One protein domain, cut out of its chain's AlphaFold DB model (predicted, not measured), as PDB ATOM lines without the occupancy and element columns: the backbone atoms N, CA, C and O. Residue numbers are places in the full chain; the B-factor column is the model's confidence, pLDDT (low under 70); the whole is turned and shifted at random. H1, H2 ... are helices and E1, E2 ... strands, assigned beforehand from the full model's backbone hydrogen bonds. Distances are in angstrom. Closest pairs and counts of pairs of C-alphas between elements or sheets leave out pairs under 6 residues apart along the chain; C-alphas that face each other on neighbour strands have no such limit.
ATOM      1  N   TYR A 384     -41.654 -56.822   0.833       91.31
ATOM      2  CA  TYR A 384     -40.938 -56.038   1.833       91.31
ATOM      3  C   TYR A 384     -39.452 -56.416   1.844       91.31
ATOM      4  O   TYR A 384     -39.132 -57.592   2.028       91.31
ATOM      5  N   ILE A 385     -38.571 -55.428   1.682       89.50
ATOM      6  CA  ILE A 385     -37.116 -55.606   1.755       89.50
ATOM      7  C   ILE A 385     -36.640 -55.298   3.172       89.50
ATOM      8  O   ILE A 385     -36.296 -56.206   3.925       89.50
ATOM      9  N   ASP A 386     -36.686 -54.026   3.567       87.62
ATOM     10  CA  ASP A 386     -36.338 -53.600   4.919       87.62
ATOM     11  C   ASP A 386     -36.986 -52.243   5.265       87.62
ATOM     12  O   ASP A 386     -37.694 -51.630   4.455       87.62
ATOM     13  N   SER A 387     -36.779 -51.790   6.500       87.12
ATOM     14  CA  SER A 387     -37.302 -50.543   7.039       87.12
ATOM     15  C   SER A 387     -36.278 -49.827   7.895       87.12
ATOM     16  O   SER A 387     -35.516 -50.465   8.620       87.12
ATOM     17  N   ILE A 388     -36.362 -48.506   7.899       84.19
ATOM     18  CA  ILE A 388     -35.609 -47.649   8.802       84.19
ATOM     19  C   ILE A 388     -36.579 -46.742   9.544       84.19
ATOM     20  O   ILE A 388     -37.578 -46.281   8.985       84.19
ATOM     21  N   TYR A 389     -36.257 -46.479  10.806       80.25
ATOM     22  CA  TYR A 389     -37.037 -45.613  11.674       80.25
ATOM     23  C   TYR A 389     -36.232 -44.366  12.013       80.25
ATOM     24  O   TYR A 389     -35.107 -44.468  12.493       80.25
ATOM     25  N   GLU A 390     -36.818 -43.197  11.788       76.06
ATOM     26  CA  GLU A 390     -36.325 -41.917  12.283       76.06
ATOM     27  C   GLU A 390     -37.210 -41.457  13.435       76.06
ATOM     28  O   GLU A 390     -38.435 -41.414  13.312       76.06
ATOM     29  N   MET A 391     -36.585 -41.129  14.565       75.19
ATOM     30  CA  MET A 391     -37.275 -40.626  15.747       75.19
ATOM     31  C   MET A 391     -36.875 -39.173  15.999       75.19
ATOM     32  O   MET A 391     -35.697 -38.856  16.146       75.19
ATOM     33  N   ALA A 392     -37.874 -38.300  16.072       71.88
ATOM     34  CA  ALA A 392     -37.719 -36.898  16.426       71.88
ATOM     35  C   ALA A 392     -38.460 -36.606  17.733       71.88
ATOM     36  O   ALA A 392     -39.575 -37.092  17.953       71.88
ATOM     37  N   TYR A 393     -37.837 -35.790  18.580       71.94
ATOM     38  CA  TYR A 393     -38.425 -35.286  19.815       71.94
ATOM     39  C   TYR A 393     -38.692 -33.799  19.648       71.94
ATOM     40  O   TYR A 393     -37.775 -33.029  19.366       71.94
ATOM     41  N   TYR A 394     -39.942 -33.395  19.840       68.38
ATOM     42  CA  TYR A 394     -40.301 -31.986  19.907       68.38
ATOM     43  C   TYR A 394     -40.530 -31.643  21.372       68.38
ATOM     44  O   TYR A 394     -41.466 -32.145  21.999       68.38
ATOM     45  N   ALA A 395     -39.633 -30.830  21.931       62.72
ATOM     46  CA  ALA A 395     -39.811 -30.303  23.274       62.72
ATOM     47  C   ALA A 395     -41.110 -29.477  23.334       62.72
ATOM     48  O   ALA A 395     -41.530 -28.920  22.311       62.72
ATOM     49  N   PRO A 396     -41.772 -29.392  24.500       58.06
ATOM     50  CA  PRO A 396     -42.761 -28.350  24.734       58.06
ATOM     51  C   PRO A 396     -42.119 -27.008  24.375       58.06
ATOM     52  O   PRO A 396     -41.014 -26.711  24.824       58.06
ATOM     53  N   TYR A 448     -28.312 -51.092  15.400       40.59
ATOM     54  CA  TYR A 448     -28.146 -50.958  13.929       40.59
ATOM     55  C   TYR A 448     -29.350 -50.522  13.063       40.59
ATOM     56  O   TYR A 448     -29.238 -50.619  11.846       40.59
ATOM     57  N   ARG A 449     -30.508 -50.084  13.592       44.75
ATOM     58  CA  ARG A 449     -31.696 -49.824  12.720       44.75
ATOM     59  C   ARG A 449     -32.553 -48.592  13.039       44.75
ATOM     60  O   ARG A 449     -33.635 -48.421  12.472       44.75
ATOM     61  N   THR A 450     -32.088 -47.720  13.924       43.56
ATOM     62  CA  THR A 450     -32.730 -46.436  14.236       43.56
ATOM     63  C   THR A 450     -31.825 -45.300  13.785       43.56
ATOM     64  O   THR A 450     -30.677 -45.233  14.219       43.56
ATOM     65  N   PHE A 451     -32.336 -44.384  12.958       43.09
ATOM     66  CA  PHE A 451     -31.735 -43.057  12.849       43.09
ATOM     67  C   PHE A 451     -31.769 -42.420  14.240       43.09
ATOM     68  O   PHE A 451     -32.821 -42.377  14.884       43.09
ATOM     69  N   GLY A 452     -30.601 -41.953  14.685       42.41
ATOM     70  CA  GLY A 452     -30.433 -41.233  15.939       42.41
ATOM     71  C   GLY A 452     -31.407 -40.062  16.080       42.41
ATOM     72  O   GLY A 452     -31.858 -39.475  15.093       42.41
ATOM     73  N   ALA A 453     -31.726 -39.753  17.337       42.16
ATOM     74  CA  ALA A 453     -32.603 -38.664  17.737       42.16
ATOM     75  C   ALA A 453     -32.163 -37.343  17.089       42.16
ATOM     76  O   ALA A 453     -31.047 -36.880  17.312       42.16
ATOM     77  N   THR A 454     -33.031 -36.720  16.292       41.47
ATOM     78  CA  THR A 454     -32.778 -35.365  15.794       41.47
ATOM     79  C   THR A 454     -33.440 -34.352  16.723       41.47
ATOM     80  O   THR A 454     -34.664 -34.265  16.806       41.47
ATOM     81  N   SER A 455     -32.632 -33.552  17.423       41.12
ATOM     82  CA  SER A 455     -33.092 -32.263  17.940       41.12
ATOM     83  C   SER A 455     -33.106 -31.285  16.763       41.12
ATOM     84  O   SER A 455     -32.052 -30.894  16.265       41.12
ATOM     85  N   ASN A 456     -34.295 -30.921  16.283       39.25
ATOM     86  CA  ASN A 456     -34.508 -29.823  15.332       39.25
ATOM     87  C   ASN A 456     -33.729 -29.874  14.002       39.25
ATOM     88  O   ASN A 456     -33.010 -28.935  13.672       39.25
ATOM     89  N   ASN A 457     -33.952 -30.885  13.153       41.38
ATOM     90  CA  ASN A 457     -33.618 -30.745  11.730       41.38
ATOM     91  C   ASN A 457     -34.691 -31.331  10.805       41.38
ATOM     92  O   ASN A 457     -35.198 -32.430  11.026       41.38
ATOM     93  N   LYS A 458     -35.041 -30.573   9.753       45.97
ATOM     94  CA  LYS A 458     -35.878 -31.045   8.640       45.97
ATOM     95  C   LYS A 458     -35.234 -32.302   8.045       45.97
ATOM     96  O   LYS A 458     -34.033 -32.312   7.790       45.97
ATOM     97  N   SER A 459     -36.041 -33.337   7.813       50.06
ATOM     98  CA  SER A 459     -35.644 -34.551   7.087       50.06
ATOM     99  C   SER A 459     -34.904 -34.165   5.802       50.06
ATOM    100  O   SER A 459     -35.496 -33.524   4.930       50.06
ATOM    101  N   LYS A 460     -33.625 -34.540   5.687       55.53
ATOM    102  CA  LYS A 460     -32.783 -34.197   4.531       55.53
ATOM    103  C   LYS A 460     -33.158 -34.955   3.246       55.53
ATOM    104  O   LYS A 460     -32.783 -34.498   2.174       55.53
ATOM    105  N   HIS A 461     -33.915 -36.057   3.326       65.38
ATOM    106  CA  HIS A 461     -34.155 -36.947   2.181       65.38
ATOM    107  C   HIS A 461     -35.648 -37.188   1.942       65.38
ATOM    108  O   HIS A 461     -36.387 -37.552   2.854       65.38
ATOM    109  N   SER A 462     -36.097 -36.995   0.700       80.81
ATOM    110  CA  SER A 462     -37.448 -37.366   0.268       80.81
ATOM    111  C   SER A 462     -37.519 -38.862  -0.070       80.81
ATOM    112  O   SER A 462     -36.506 -39.472  -0.419       80.81
ATOM    113  N   LYS A 463     -38.728 -39.449  -0.054       86.44
ATOM    114  CA  LYS A 463     -38.977 -40.831  -0.526       86.44
ATOM    115  C   LYS A 463     -38.364 -41.095  -1.909       86.44
ATOM    116  O   LYS A 463     -37.853 -42.179  -2.172       86.44
ATOM    117  N   GLU A 464     -38.411 -40.090  -2.784       86.44
ATOM    118  CA  GLU A 464     -37.872 -40.154  -4.143       86.44
ATOM    119  C   GLU A 464     -36.341 -40.146  -4.165       86.44
ATOM    120  O   GLU A 464     -35.754 -40.962  -4.870       86.44
ATOM    121  N   SER A 465     -35.692 -39.288  -3.367       87.94
ATOM    122  CA  SER A 465     -34.225 -39.282  -3.224       87.94
ATOM    123  C   SER A 465     -33.731 -40.625  -2.694       87.94
ATOM    124  O   SER A 465     -32.857 -41.221  -3.322       87.94
ATOM    125  N   MET A 466     -34.369 -41.164  -1.647       87.81
ATOM    126  CA  MET A 466     -34.054 -42.494  -1.115       87.81
ATOM    127  C   MET A 466     -34.147 -43.567  -2.202       87.81
ATOM    128  O   MET A 466     -33.197 -44.312  -2.431       87.81
ATOM    129  N   ARG A 467     -35.279 -43.624  -2.917       91.69
ATOM    130  CA  ARG A 467     -35.497 -44.595  -3.998       91.69
ATOM    131  C   ARG A 467     -34.420 -44.489  -5.083       91.69
ATOM    132  O   ARG A 467     -33.876 -45.510  -5.496       91.69
ATOM    133  N   ASN A 468     -34.106 -43.271  -5.524       91.81
ATOM    134  CA  ASN A 468     -33.109 -43.011  -6.563       91.81
ATOM    135  C   ASN A 468     -31.699 -43.427  -6.121       91.81
ATOM    136  O   ASN A 468     -30.939 -43.990  -6.905       91.81
ATOM    137  N   GLU A 469     -31.343 -43.154  -4.870       91.38
ATOM    138  CA  GLU A 469     -30.041 -43.490  -4.300       91.38
ATOM    139  C   GLU A 469     -29.858 -44.995  -4.099       91.38
ATOM    140  O   GLU A 469     -28.802 -45.528  -4.447       91.38
ATOM    141  N   ILE A 470     -30.882 -45.690  -3.601       90.62
ATOM    142  CA  ILE A 470     -30.867 -47.150  -3.459       90.62
ATOM    143  C   ILE A 470     -30.738 -47.804  -4.837       90.62
ATOM    144  O   ILE A 470     -29.901 -48.683  -5.021       90.62
ATOM    145  N   PHE A 471     -31.510 -47.341  -5.827       92.38
ATOM    146  CA  PHE A 471     -31.460 -47.889  -7.183       92.38
ATOM    147  C   PHE A 471     -30.069 -47.745  -7.821       92.38
ATOM    148  O   PHE A 471     -29.564 -48.693  -8.411       92.38
ATOM    149  N   LYS A 472     -29.405 -46.594  -7.642       92.38
ATOM    150  CA  LYS A 472     -28.036 -46.356  -8.144       92.38
ATOM    151  C   LYS A 472     -26.982 -47.296  -7.547       92.38
ATOM    152  O   LYS A 472     -25.948 -47.495  -8.175       92.38
ATOM    153  N   ARG A 473     -27.219 -47.832  -6.346       92.38
ATOM    154  CA  ARG A 473     -26.304 -48.752  -5.645       92.38
ATOM    155  C   ARG A 473     -26.514 -50.214  -6.038       92.38
ATOM    156  O   ARG A 473     -25.740 -51.070  -5.619       92.38
ATOM    157  N   LEU A 474     -27.541 -50.525  -6.831       91.31
ATOM    158  CA  LEU A 474     -27.797 -51.897  -7.247       91.31
ATOM    159  C   LEU A 474     -26.763 -52.371  -8.277       91.31
ATOM    160  O   LEU A 474     -26.518 -51.681  -9.269       91.31
ATOM    161  N   PRO A 475     -26.192 -53.577  -8.106       88.81
ATOM    162  CA  PRO A 475     -25.347 -54.172  -9.129       88.81
ATOM    163  C   PRO A 475     -26.172 -54.514 -10.377       88.81
ATOM    164  O   PRO A 475     -27.373 -54.789 -10.296       88.81
ATOM    165  N   GLN A 476     -25.511 -54.584 -11.537       81.62
ATOM    166  CA  GLN A 476     -26.152 -54.967 -12.808       81.62
ATOM    167  C   GLN A 476     -26.826 -56.350 -12.735       81.62
ATOM    168  O   GLN A 476     -27.835 -56.600 -13.390       81.62
ATOM    169  N   GLU A 477     -26.306 -57.238 -11.888       79.88
ATOM    170  CA  GLU A 477     -26.812 -58.597 -11.674       79.88
ATOM    171  C   GLU A 477     -27.989 -58.675 -10.680       79.88
ATOM    172  O   GLU A 477     -28.463 -59.769 -10.370       79.88
ATOM    173  N   SER A 478     -28.478 -57.535 -10.172       80.75
ATOM    174  CA  SER A 478     -29.569 -57.476  -9.187       80.75
ATOM    175  C   SER A 478     -30.919 -57.952  -9.729       80.75
ATOM    176  O   SER A 478     -31.798 -58.314  -8.952       80.75
ATOM    177  N   GLY A 479     -31.122 -57.952 -11.049       78.81
ATOM    178  CA  GLY A 479     -32.396 -58.321 -11.675       78.81
ATOM    179  C   GLY A 479     -33.503 -57.264 -11.559       78.81
ATOM    180  O   GLY A 479     -34.555 -57.441 -12.167       78.81
ATOM    181  N   VAL A 480     -33.267 -56.159 -10.845       83.88
ATOM    182  CA  VAL A 480     -34.148 -54.983 -10.832       83.88
ATOM    183  C   VAL A 480     -33.720 -54.074 -11.977       83.88
ATOM    184  O   VAL A 480     -32.599 -53.571 -11.984       83.88
ATOM    185  N   LYS A 481     -34.590 -53.906 -12.975       82.12
ATOM    186  CA  LYS A 481     -34.253 -53.177 -14.209       82.12
ATOM    187  C   LYS A 481     -34.872 -51.789 -14.267       82.12
ATOM    188  O   LYS A 481     -34.284 -50.902 -14.878       82.12
ATOM    189  N   ASP A 482     -36.026 -51.604 -13.632       87.94
ATOM    190  CA  ASP A 482     -36.728 -50.327 -13.591       87.94
ATOM    191  C   ASP A 482     -36.756 -49.793 -12.156       87.94
ATOM    192  O   ASP A 482     -37.048 -50.509 -11.199       87.94
ATOM    193  N   ILE A 483     -36.482 -48.503 -11.994       89.62
ATOM    194  CA  ILE A 483     -36.645 -47.814 -10.717       89.62
ATOM    195  C   ILE A 483     -38.101 -47.819 -10.236       89.62
ATOM    196  O   ILE A 483     -38.353 -47.771  -9.030       89.62
ATOM    197  N   ASN A 484     -39.066 -47.904 -11.155       88.81
ATOM    198  CA  ASN A 484     -40.488 -48.003 -10.837       88.81
ATOM    199  C   ASN A 484     -40.861 -49.334 -10.180       88.81
ATOM    200  O   ASN A 484     -41.914 -49.403  -9.541       88.81
ATOM    201  N   ASP A 485     -39.991 -50.345 -10.265       88.31
ATOM    202  CA  ASP A 485     -40.122 -51.572  -9.486       88.31
ATOM    203  C   ASP A 485     -39.891 -51.319  -7.991       88.31
ATOM    204  O   ASP A 485     -40.330 -52.114  -7.162       88.31
ATOM    205  N   LEU A 486     -39.212 -50.231  -7.618       91.94
ATOM    206  CA  LEU A 486     -38.954 -49.878  -6.228       91.94
ATOM    207  C   LEU A 486     -39.987 -48.885  -5.707       91.94
ATOM    208  O   LEU A 486     -40.278 -47.851  -6.310       91.94
ATOM    209  N   LEU A 487     -40.492 -49.177  -4.515       92.88
ATOM    210  CA  LEU A 487     -41.420 -48.325  -3.796       92.88
ATOM    211  C   LEU A 487     -40.878 -48.053  -2.397       92.88
ATOM    212  O   LEU A 487     -40.675 -48.975  -1.612       92.88
ATOM    213  N   VAL A 488     -40.707 -46.776  -2.066       92.25
ATOM    214  CA  VAL A 488     -40.443 -46.339  -0.694       92.25
ATOM    215  C   VAL A 488     -41.721 -45.726  -0.140       92.25
ATOM    216  O   VAL A 488     -42.200 -44.711  -0.647       92.25
ATOM    217  N   THR A 489     -42.277 -46.331   0.904       91.00
ATOM    218  CA  THR A 489     -43.395 -45.744   1.654       91.00
ATOM    219  C   THR A 489     -42.866 -45.049   2.897       91.00
ATOM    220  O   THR A 489     -41.974 -45.581   3.558       91.00
ATOM    221  N   GLU A 490     -43.466 -43.923   3.258       89.19
ATOM    222  CA  GLU A 490     -43.238 -43.252   4.536       89.19
ATOM    223  C   GLU A 490     -44.510 -43.376   5.365       89.19
ATOM    224  O   GLU A 490     -45.591 -43.003   4.910       89.19
ATOM    225  N   SER A 491     -44.384 -43.895   6.580       85.00
ATOM    226  CA  SER A 491     -45.451 -43.851   7.572       85.00
ATOM    227  C   SER A 491     -45.000 -42.977   8.728       85.00
ATOM    228  O   SER A 491     -43.934 -43.197   9.296       85.00
ATOM    229  N   ARG A 492     -45.816 -41.995   9.099       84.31
ATOM    230  CA  ARG A 492     -45.571 -41.141  10.261       84.31
ATOM    231  C   ARG A 492     -46.548 -41.519  11.359       84.31
ATOM    232  O   ARG A 492     -47.743 -41.624  11.108       84.31
ATOM    233  N   PHE A 493     -46.056 -41.725  12.570       81.06
ATOM    234  CA  PHE A 493     -46.902 -41.801  13.754       81.06
ATOM    235  C   PHE A 493     -46.269 -41.022  14.890       81.06
ATOM    236  O   PHE A 493     -45.054 -40.901  15.014       81.06
ATOM    237  N   THR A 494     -47.128 -40.444  15.700       78.81
ATOM    238  CA  THR A 494     -46.775 -39.585  16.821       78.81
ATOM    239  C   THR A 494     -47.136 -40.291  18.122       78.81
ATOM    240  O   THR A 494     -47.998 -41.168  18.109       78.81
ATOM    241  N   SER A 495     -46.522 -39.937  19.254       72.19
ATOM    242  CA  SER A 495     -46.966 -40.433  20.566       72.19
ATOM    243  C   SER A 495     -48.390 -39.976  20.885       72.19
ATOM    244  O   SER A 495     -49.125 -40.707  21.537       72.19
ATOM    245  N   ASN A 496     -48.805 -38.822  20.353       79.19
ATOM    246  CA  ASN A 496     -50.131 -38.240  20.533       79.19
ATOM    247  C   ASN A 496     -50.689 -37.662  19.219       79.19
ATOM    248  O   ASN A 496     -49.910 -37.257  18.363       79.19
ATOM    249  N   SER A 497     -52.009 -37.621  19.030       75.44
ATOM    250  CA  SER A 497     -52.670 -37.091  17.824       75.44
ATOM    251  C   SER A 497     -52.576 -35.568  17.667       75.44
ATOM    252  O   SER A 497     -52.959 -35.047  16.624       75.44
ATOM    253  N   THR A 498     -52.045 -34.848  18.656       78.19
ATOM    254  CA  THR A 498     -51.894 -33.390  18.610       78.19
ATOM    255  C   THR A 498     -50.769 -32.931  17.668       78.19
ATOM    256  O   THR A 498     -49.749 -33.613  17.522       78.19
ATOM    257  N   PRO A 499     -50.897 -31.741  17.042       67.62
ATOM    258  CA  PRO A 499     -49.861 -31.191  16.162       67.62
ATOM    259  C   PRO A 499     -48.626 -30.685  16.925       67.62
ATOM    260  O   PRO A 499     -47.547 -30.561  16.341       67.62
ATOM    261  N   LYS A 500     -48.783 -30.384  18.219       78.62
ATOM    262  CA  LYS A 500     -47.746 -29.903  19.143       78.62
ATOM    263  C   LYS A 500     -47.677 -30.804  20.378       78.62
ATOM    264  O   LYS A 500     -48.509 -31.700  20.539       78.62
ATOM    265  N   SER A 501     -46.689 -30.566  21.240       79.56
ATOM    266  CA  SER A 501     -46.576 -31.238  22.538       79.56
ATOM    267  C   SER A 501     -47.872 -31.085  23.338       79.56
ATOM    268  O   SER A 501     -48.347 -29.957  23.487       79.56
ATOM    269  N   PRO A 502     -48.469 -32.196  23.796       85.62
ATOM    270  CA  PRO A 502     -49.761 -32.165  24.457       85.62
ATOM    271  C   PRO A 502     -49.681 -31.505  25.832       85.62
ATOM    272  O   PRO A 502     -48.717 -31.712  26.573       85.62
ATOM    273  N   ILE A 503     -50.725 -30.752  26.176       88.62
ATOM    274  CA  ILE A 503     -50.892 -30.128  27.489       88.62
ATOM    275  C   ILE A 503     -52.030 -30.830  28.223       88.62
ATOM    276  O   ILE A 503     -53.206 -30.714  27.870       88.62
ATOM    277  N   PHE A 504     -51.674 -31.577  29.258       90.88
ATOM    278  CA  PHE A 504     -52.616 -32.261  30.128       90.88
ATOM    279  C   PHE A 504     -52.943 -31.393  31.329       90.88
ATOM    280  O   PHE A 504     -52.052 -30.880  32.004       90.88
ATOM    281  N   TYR A 505     -54.227 -31.278  31.623       93.62
ATOM    282  CA  TYR A 505     -54.726 -30.545  32.772       93.62
ATOM    283  C   TYR A 505     -54.987 -31.518  33.917       93.62
ATOM    284  O   TYR A 505     -55.602 -32.565  33.718       93.62
ATOM    285  N   PHE A 506     -54.518 -31.182  35.115       94.88
ATOM    286  CA  PHE A 506     -54.662 -32.014  36.300       94.88
ATOM    287  C   PHE A 506     -55.246 -31.249  37.484       94.88
ATOM    288  O   PHE A 506     -55.100 -30.030  37.597       94.88
ATOM    289  N   TYR A 507     -55.870 -31.995  38.394       94.75
ATOM    290  CA  TYR A 507     -56.290 -31.517  39.705       94.75
ATOM    291  C   TYR A 507     -55.900 -32.503  40.813       94.75
ATOM    292  O   TYR A 507     -55.870 -33.722  40.619       94.75
ATOM    293  N   THR A 508     -55.621 -31.975  42.002       93.56
ATOM    294  CA  THR A 508     -55.286 -32.763  43.196       93.56
ATOM    295  C   THR A 508     -56.505 -32.963  44.098       93.56
ATOM    296  O   THR A 508     -57.561 -32.346  43.928       93.56
ATOM    297  N   ARG A 509     -56.355 -33.777  45.151       88.31
ATOM    298  CA  ARG A 509     -57.388 -33.914  46.197       88.31
ATOM    299  C   ARG A 509     -57.722 -32.592  46.908       88.31
ATOM    300  O   ARG A 509     -58.843 -32.456  47.385       88.31
ATOM    301  N   SER A 510     -56.785 -31.642  46.984       88.75
ATOM    302  CA  SER A 510     -57.031 -30.314  47.569       88.75
ATOM    303  C   SER A 510     -57.791 -29.371  46.631       88.75
ATOM    304  O   SER A 510     -58.123 -28.265  47.043       88.75
ATOM    305  N   GLY A 511     -58.053 -29.781  45.383       86.00
ATOM    306  CA  GLY A 511     -58.650 -28.934  44.349       86.00
ATOM    307  C   GLY A 511     -57.646 -28.011  43.655       86.00
ATOM    308  O   GLY A 511     -58.040 -27.218  42.805       86.00
ATOM    309  N   SER A 512     -56.358 -28.115  43.990       91.69
ATOM    310  CA  SER A 512     -55.293 -27.378  43.311       91.69
ATOM    311  C   SER A 512     -55.105 -27.926  41.900       91.69
ATOM    312  O   SER A 512     -55.117 -29.144  41.707       91.69
ATOM    313  N   THR A 513     -54.916 -27.039  40.929       94.06
ATOM    314  CA  THR A 513     -54.761 -27.392  39.518       94.06
ATOM    315  C   THR A 513     -53.325 -27.195  39.044       94.06
ATOM    316  O   THR A 513     -52.604 -26.329  39.539       94.06
ATOM    317  N   PHE A 514     -52.886 -28.037  38.111       92.06
ATOM    318  CA  PHE A 514     -51.582 -27.924  37.459       92.06
ATOM    319  C   PHE A 514     -51.640 -28.494  36.043       92.06
ATOM    320  O   PHE A 514     -52.552 -29.248  35.703       92.06
ATOM    321  N   THR A 515     -50.657 -28.143  35.218       90.69
ATOM    322  CA  THR A 515     -50.492 -28.708  33.879       90.69
ATOM    323  C   THR A 515     -49.303 -29.659  33.841       90.69
ATOM    324  O   THR A 515     -48.324 -29.503  34.570       90.69
ATOM    325  N   TYR A 516     -49.399 -30.664  32.983       86.50
ATOM    326  CA  TYR A 516     -48.343 -31.620  32.696       86.50
ATOM    327  C   TYR A 516     -48.169 -31.697  31.182       86.50
ATOM    328  O   TYR A 516     -49.152 -31.787  30.451       86.50
ATOM    329  N   SER A 517     -46.932 -31.648  30.702       81.81
ATOM    330  CA  SER A 517     -46.615 -31.786  29.284       81.81
ATOM    331  C   SER A 517     -45.542 -32.849  29.098       81.81
ATOM    332  O   SER A 517     -44.582 -32.934  29.864       81.81
ATOM    333  N   GLU A 518     -45.707 -33.669  28.064       71.75
ATOM    334  CA  GLU A 518     -44.650 -34.557  27.588       71.75
ATOM    335  C   GLU A 518     -44.147 -34.075  26.223       71.75
ATOM    336  O   GLU A 518     -44.936 -33.561  25.422       71.75
ATOM    337  N   PRO A 519     -42.854 -34.264  25.908       73.06
ATOM    338  CA  PRO A 519     -42.355 -34.055  24.558       73.06
ATOM    339  C   PRO A 519     -43.132 -34.896  23.538       73.06
ATOM    340  O   PRO A 519     -43.338 -36.102  23.722       73.06
ATOM    341  N   LEU A 520     -43.518 -34.287  22.415       73.62
ATOM    342  CA  LEU A 520     -44.127 -35.028  21.317       73.62
ATOM    343  C   LEU A 520     -43.054 -35.882  20.636       73.62
ATOM    344  O   LEU A 520     -42.119 -35.363  20.020       73.62
ATOM    345  N   ARG A 521     -43.209 -37.205  20.710       77.81
ATOM    346  CA  ARG A 521     -42.371 -38.149  19.965       77.81
ATOM    347  C   ARG A 521     -42.981 -38.366  18.595       77.81
ATOM    348  O   ARG A 521     -44.155 -38.711  18.488       77.81
ATOM    349  N   VAL A 522     -42.194 -38.191  17.543       79.06
ATOM    350  CA  VAL A 522     -42.614 -38.445  16.163       79.06
ATOM    351  C   VAL A 522     -41.697 -39.495  15.574       79.06
ATOM    352  O   VAL A 522     -40.487 -39.304  15.506       79.06
ATOM    353  N   ILE A 523     -42.283 -40.601  15.136       81.50
ATOM    354  CA  ILE A 523     -41.580 -41.695  14.484       81.50
ATOM    355  C   ILE A 523     -41.978 -41.699  13.010       81.50
ATOM    356  O   ILE A 523     -43.162 -41.742  12.663       81.50
ATOM    357  N   ARG A 524     -40.975 -41.648  12.138       83.56
ATOM    358  CA  ARG A 524     -41.111 -41.841  10.695       83.56
ATOM    359  C   ARG A 524     -40.517 -43.191  10.342       83.56
ATOM    360  O   ARG A 524     -39.358 -43.453  10.635       83.56
ATOM    361  N   ALA A 525     -41.317 -44.051   9.738       84.62
ATOM    362  CA  ALA A 525     -40.895 -45.350   9.250       84.62
ATOM    363  C   ALA A 525     -40.826 -45.303   7.723       84.62
ATOM    364  O   ALA A 525     -41.857 -45.197   7.056       84.62
ATOM    365  N   TYR A 526     -39.618 -45.405   7.179       88.00
ATOM    366  CA  TYR A 526     -39.387 -45.570   5.750       88.00
ATOM    367  C   TYR A 526     -39.265 -47.058   5.452       88.00
ATOM    368  O   TYR A 526     -38.472 -47.751   6.086       88.00
ATOM    369  N   ARG A 527     -40.062 -47.568   4.514       89.38
ATOM    370  CA  ARG A 527     -40.069 -48.992   4.146       89.38
ATOM    371  C   ARG A 527     -39.833 -49.142   2.657       89.38
ATOM    372  O   ARG A 527     -40.528 -48.500   1.870       89.38
ATOM    373  N   LEU A 528     -38.875 -49.991   2.300       92.44
ATOM    374  CA  LEU A 528     -38.577 -50.336   0.918       92.44
ATOM    375  C   LEU A 528     -39.354 -51.592   0.523       92.44
ATOM    376  O   LEU A 528     -39.261 -52.632   1.180       92.44
ATOM    377  N   TYR A 529     -40.073 -51.492  -0.587       92.50
ATOM    378  CA  TYR A 529     -40.755 -52.597  -1.234       92.50
ATOM    379  C   TYR A 529     -40.283 -52.763  -2.672       92.50
ATOM    380  O   TYR A 529     -39.970 -51.791  -3.360       92.50
ATOM    381  N   TRP A 530     -40.323 -54.005  -3.136       91.06
ATOM    382  CA  TRP A 530     -40.161 -54.358  -4.536       91.06
ATOM    383  C   TRP A 530     -41.518 -54.774  -5.123       91.06
ATOM    384  O   TRP A 530     -42.129 -55.749  -4.677       91.06
ATOM    385  N   ARG A 531     -42.014 -54.008  -6.102       88.25
ATOM    386  CA  ARG A 531     -43.348 -54.151  -6.703       88.25
ATOM    387  C   ARG A 531     -43.505 -55.410  -7.545       88.25
ATOM    388  O   ARG A 531     -44.605 -55.956  -7.585       88.25
ATOM    389  N   ARG A 532     -42.411 -55.873  -8.162       74.88
ATOM    390  CA  ARG A 532     -42.297 -57.098  -8.970       74.88
ATOM    391  C   ARG A 532     -43.442 -57.253  -9.981       74.88
ATOM    392  O   ARG A 532     -44.505 -57.782  -9.658       74.88
ATOM    393  N   ILE A 533     -43.212 -56.761 -11.195       63.41
ATOM    394  CA  ILE A 533     -44.228 -56.693 -12.253       63.41
ATOM    395  C   ILE A 533     -44.358 -58.033 -13.011       63.41
ATOM    396  O   ILE A 533     -45.471 -58.380 -13.392       63.41
ATOM    397  N   ASP A 534     -43.296 -58.855 -13.087       55.69
ATOM    398  CA  ASP A 534     -43.282 -60.092 -13.889       55.69
ATOM    399  C   ASP A 534     -42.833 -61.376 -13.130       55.69
ATOM    400  O   ASP A 534     -41.942 -61.347 -12.274       55.69
ATOM    401  N   PHE A 535     -43.413 -62.521 -13.541       51.84
ATOM    402  CA  PHE A 535     -43.089 -63.951 -13.278       51.84
ATOM    403  C   PHE A 535     -43.539 -64.648 -11.969       51.84
ATOM    404  O   PHE A 535     -43.399 -64.074 -10.889       51.84
ATOM    405  N   PRO A 536     -43.948 -65.945 -12.017       51.75
ATOM    406  CA  PRO A 536     -44.084 -66.827 -10.850       51.75
ATOM    407  C   PRO A 536     -42.719 -67.408 -10.422       51.75
ATOM    408  O   PRO A 536     -41.769 -67.440 -11.201       51.75
ATOM    409  N   LEU A 537     -42.587 -67.865  -9.171       52.53
ATOM    410  CA  LEU A 537     -41.289 -68.179  -8.554       52.53
ATOM    411  C   LEU A 537     -41.115 -69.635  -8.150       52.53
ATOM    412  O   LEU A 537     -41.910 -70.148  -7.365       52.53
ATOM    413  N   LYS A 538     -39.972 -70.216  -8.537       44.59
ATOM    414  CA  LYS A 538     -39.350 -71.312  -7.777       44.59
ATOM    415  C   LYS A 538     -37.832 -71.206  -7.522       44.59
ATOM    416  O   LYS A 538     -37.353 -72.022  -6.748       44.59
ATOM    417  N   SER A 539     -37.062 -70.234  -8.042       45.75
ATOM    418  CA  SER A 539     -35.602 -70.216  -7.737       45.75
ATOM    419  C   SER A 539     -34.814 -68.896  -7.865       45.75
ATOM    420  O   SER A 539     -33.741 -68.802  -7.275       45.75
ATOM    421  N   ALA A 540     -35.298 -67.862  -8.563       50.34
ATOM    422  CA  ALA A 540     -34.486 -66.675  -8.891       50.34
ATOM    423  C   ALA A 540     -34.528 -65.510  -7.870       50.34
ATOM    424  O   ALA A 540     -33.824 -64.520  -8.049       50.34
ATOM    425  N   THR A 541     -35.324 -65.583  -6.795       59.75
ATOM    426  CA  THR A 541     -35.559 -64.425  -5.903       59.75
ATOM    427  C   THR A 541     -34.473 -64.109  -4.904       59.75
ATOM    428  O   THR A 541     -34.387 -62.961  -4.476       59.75
ATOM    429  N   SER A 542     -33.691 -65.102  -4.484       65.81
ATOM    430  CA  SER A 542     -32.757 -64.898  -3.375       65.81
ATOM    431  C   SER A 542     -31.752 -63.790  -3.704       65.81
ATOM    432  O   SER A 542     -31.542 -62.880  -2.909       65.81
ATOM    433  N   ARG A 543     -31.223 -63.786  -4.936       80.69
ATOM    434  CA  ARG A 543     -30.175 -62.847  -5.345       80.69
ATOM    435  C   ARG A 543     -30.650 -61.396  -5.414       80.69
ATOM    436  O   ARG A 543     -29.992 -60.530  -4.855       80.69
ATOM    437  N   SER A 544     -31.799 -61.127  -6.035       84.00
ATOM    438  CA  SER A 544     -32.349 -59.765  -6.125       84.00
ATOM    439  C   SER A 544     -32.644 -59.170  -4.754       84.00
ATOM    440  O   SER A 544     -32.344 -58.005  -4.505       84.00
ATOM    441  N   VAL A 545     -33.192 -59.980  -3.844       84.62
ATOM    442  CA  VAL A 545     -33.479 -59.555  -2.469       84.62
ATOM    443  C   VAL A 545     -32.190 -59.265  -1.707       84.62
ATOM    444  O   VAL A 545     -32.131 -58.254  -1.010       84.62
ATOM    445  N   ILE A 546     -31.155 -60.095  -1.868       85.38
ATOM    446  CA  ILE A 546     -29.831 -59.853  -1.277       85.38
ATOM    447  C   ILE A 546     -29.266 -58.525  -1.787       85.38
ATOM    448  O   ILE A 546     -28.981 -57.653  -0.974       85.38
ATOM    449  N   CYS A 547     -29.215 -58.316  -3.107       88.31
ATOM    450  CA  CYS A 547     -28.701 -57.074  -3.689       88.31
ATOM    451  C   CYS A 547     -29.485 -55.835  -3.227       88.31
ATOM    452  O   CYS A 547     -28.888 -54.804  -2.935       88.31
ATOM    453  N   LEU A 548     -30.817 -55.929  -3.134       88.81
ATOM    454  CA  LEU A 548     -31.660 -54.847  -2.613       88.81
ATOM    455  C   LEU A 548     -31.391 -54.560  -1.137       88.81
ATOM    456  O   LEU A 548     -31.334 -53.399  -0.741       88.81
ATOM    457  N   THR A 549     -31.216 -55.606  -0.335       86.62
ATOM    458  CA  THR A 549     -30.919 -55.484   1.096       86.62
ATOM    459  C   THR A 549     -29.537 -54.871   1.310       86.62
ATOM    460  O   THR A 549     -29.384 -53.976   2.134       86.62
ATOM    461  N   GLU A 550     -28.534 -55.299   0.542       88.56
ATOM    462  CA  GLU A 550     -27.177 -54.750   0.569       88.56
ATOM    463  C   GLU A 550     -27.152 -53.285   0.132       88.56
ATOM    464  O   GLU A 550     -26.622 -52.452   0.862       88.56
ATOM    465  N   ALA A 551     -27.794 -52.941  -0.989       89.69
ATOM    466  CA  ALA A 551     -27.879 -51.561  -1.469       89.69
ATOM    467  C   ALA A 551     -28.601 -50.646  -0.467       89.69
ATOM    468  O   ALA A 551     -28.172 -49.515  -0.234       89.69
ATOM    469  N   PHE A 552     -29.676 -51.140   0.159       88.00
ATOM    470  CA  PHE A 552     -30.399 -50.416   1.203       88.00
ATOM    471  C   PHE A 552     -29.554 -50.226   2.469       88.00
ATOM    472  O   PHE A 552     -29.525 -49.128   3.020       88.00
ATOM    473  N   ASN A 553     -28.833 -51.261   2.909       84.62
ATOM    474  CA  ASN A 553     -27.941 -51.184   4.065       84.62
ATOM    475  C   ASN A 553     -26.748 -50.264   3.808       84.62
ATOM    476  O   ASN A 553     -26.404 -49.476   4.681       84.62
ATOM    477  N   GLN A 554     -26.137 -50.331   2.624       86.31
ATOM    478  CA  GLN A 554     -25.045 -49.443   2.237       86.31
ATOM    479  C   GLN A 554     -25.512 -47.989   2.247       86.31
ATOM    480  O   GLN A 554     -24.889 -47.151   2.895       86.31
ATOM    481  N   TRP A 555     -26.644 -47.712   1.593       87.12
ATOM    482  CA  TRP A 555     -27.273 -46.397   1.649       87.12
ATOM    483  C   TRP A 555     -27.514 -45.961   3.102       87.12
ATOM    484  O   TRP A 555     -27.162 -44.848   3.477       87.12
ATOM    485  N   HIS A 556     -28.046 -46.843   3.952       80.94
ATOM    486  CA  HIS A 556     -28.303 -46.524   5.354       80.94
ATOM    487  C   HIS A 556     -27.029 -46.202   6.149       80.94
ATOM    488  O   HIS A 556     -27.038 -45.250   6.926       80.94
ATOM    489  N   GLN A 557     -25.945 -46.961   5.957       79.31
ATOM    490  CA  GLN A 557     -24.665 -46.729   6.637       79.31
ATOM    491  C   GLN A 557     -24.046 -45.389   6.234       79.31
ATOM    492  O   GLN A 557     -23.676 -44.609   7.105       79.31
ATOM    493  N   GLU A 558     -24.021 -45.080   4.936       80.69
ATOM    494  CA  GLU A 558     -23.524 -43.793   4.427       80.69
ATOM    495  C   GLU A 558     -24.323 -42.617   5.019       80.69
ATOM    496  O   GLU A 558     -23.751 -41.607   5.416       80.69
ATOM    497  N   MET A 559     -25.641 -42.776   5.194       74.56
ATOM    498  CA  MET A 559     -26.478 -41.759   5.844       74.56
ATOM    499  C   MET A 559     -26.183 -41.574   7.340       74.56
ATOM    500  O   MET A 559     -26.381 -40.479   7.874       74.56
ATOM    501  N   ILE A 560     -25.773 -42.633   8.043       69.19
ATOM    502  CA  ILE A 560     -25.345 -42.548   9.446       69.19
ATOM    503  C   ILE A 560     -23.991 -41.826   9.514       69.19
ATOM    504  O   ILE A 560     -23.842 -40.883  10.292       69.19
ATOM    505  N   GLU A 561     -23.039 -42.206   8.661       68.81
ATOM    506  CA  GLU A 561     -21.698 -41.608   8.580       68.81
ATOM    507  C   GLU A 561     -21.757 -40.102   8.253       68.81
ATOM    508  O   GLU A 561     -21.168 -39.291   8.976       68.81
ATOM    509  N   ASP A 562     -22.575 -39.704   7.269       66.25
ATOM    510  CA  ASP A 562     -22.811 -38.300   6.896       66.25
ATOM    511  C   ASP A 562     -23.404 -37.459   8.043       66.25
ATOM    512  O   ASP A 562     -23.163 -36.250   8.127       66.25
ATOM    513  N   ARG A 563     -24.201 -38.063   8.939       61.88
ATOM    514  CA  ARG A 563     -24.790 -37.362  10.098       61.88
ATOM    515  C   ARG A 563     -23.817 -37.216  11.263       61.88
ATOM    516  O   ARG A 563     -23.922 -36.231  11.991       61.88
ATOM    517  N   HIS A 564     -22.901 -38.163  11.444       56.88
ATOM    518  CA  HIS A 564     -21.934 -38.148  12.545       56.88
ATOM    519  C   HIS A 564     -20.602 -37.470  12.188       56.88
ATOM    520  O   HIS A 564     -19.743 -37.346  13.055       56.88
ATOM    521  N   GLY A 565     -20.421 -37.004  10.945       47.31
ATOM    522  CA  GLY A 565     -19.196 -36.315  10.520       47.31
ATOM    523  C   GLY A 565     -17.964 -37.223  10.469       47.31
ATOM    524  O   GLY A 565     -16.843 -36.730  10.374       47.31
TER     525      GLY A 565
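Overview. This is residues 384 to 396 and 448 to 565 of the 569 residues of the protein "Deoxynucleoside triphosphate triphosphohydrolase SAMHD1 isoform 2" of Schistosoma japonicum (UniProt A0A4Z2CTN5). A twisted sheet of four strands, E2, E1, E6 and E3, has two helices, H1 and H2, packed over one face, and a two-stranded hairpin, E4 and E5, reaches beyond one end of the sheet as a narrow arm. The long helix H2 runs along E1 and E6, while the short helix H1 covers the edge strand E3. The printed part has 131 residues, with the named elements in the order E1, E2, H1, E3, E4, E5, E6, H2; the large sheet is mixed, the small one antiparallel, and the class is mixed, helices and strands. The whole is loose, with a radius of gyration of the C-alphas of 20.5 A, and elongated, spanning 71 by 38 by 22 A.

Along the chain. In the large sheet, E1 is residues 384 to 394, 30.1 A long from C-alpha 384 at (-40.938, -56.038, 1.833). E6 is residues 520 to 530, 32.5 A, E3 residues 486 to 494, 26.4 A, and E2 residues 450 to 454, 11.2 A. E4, residues 503 to 507, measures 13.4 A and E5, residues 513 to 517, 13.8 A. H1 is residues 463 to 472, 14.4 A; H2 is residues 541 to 564, 34.9 A, ending with C-alpha 564 at (-21.934, -38.148, 12.545).

Arrangement. The sheet's order is E2, E1, E6, E3, with E2 and E3 as edge strands. E1 and E6 are antiparallel at 163 degrees, with N 390 and O 524 2.8 A apart, within hydrogen-bond range. E6 and E3 are antiparallel, with N 525 and O 491 at 2.8 A. E2 and E1 are parallel, with N 451 and O 389 at 2.8 A. E2, H1 and E3 form a split strand-helix-strand unit, two strands running the same way with E1 and E6 between them, and its crossover is right-handed. The sheet E2, E1, E6, E3 and the helices H1 and H2 on one face of it make two layers, one of strands and one of helices. H2 is on the sheet at a height of 8.9 A, over E1 and E6; the closest C-alphas of H2 and E1 are those of Thr 549 and Ile 385, 6.2 A apart. H1 is on the sheet at a height of 9.0 A, over E3, slantwise to the strands at 37 degrees on the local plane; the closest C-alphas of H1 and E3 are those of Lys 463 and Val 488, 5.7 A apart. H2 touches H1 with residues 548 to 555 alone, at a steep tilt of 64 degrees, opposite ways; their closest C-alphas are those of Ala 551 and Ile 470, 5.7 A apart. The hairpin E4 and E5 has N 506 and O 514 2.8 A apart, and E5 runs on into E6 at 29 degrees. In H1 and H2 every O i to N i+4 pair is within hydrogen-bond range.

Size, cuts and confidence. The two C-alphas farthest apart, those of Glu 477 and Ser 510, are 72.3 A apart. Residues 397 to 447 are not printed, and C-alphas 396 and 448 are 29.0 A apart across this cut. The link from H1 to E3 is long, and residues 534 to 539 stand free. The mean pLDDT of the printed part is 77.0, with 34 residues under 70, among them residues 448 to 461 and 533 to 542.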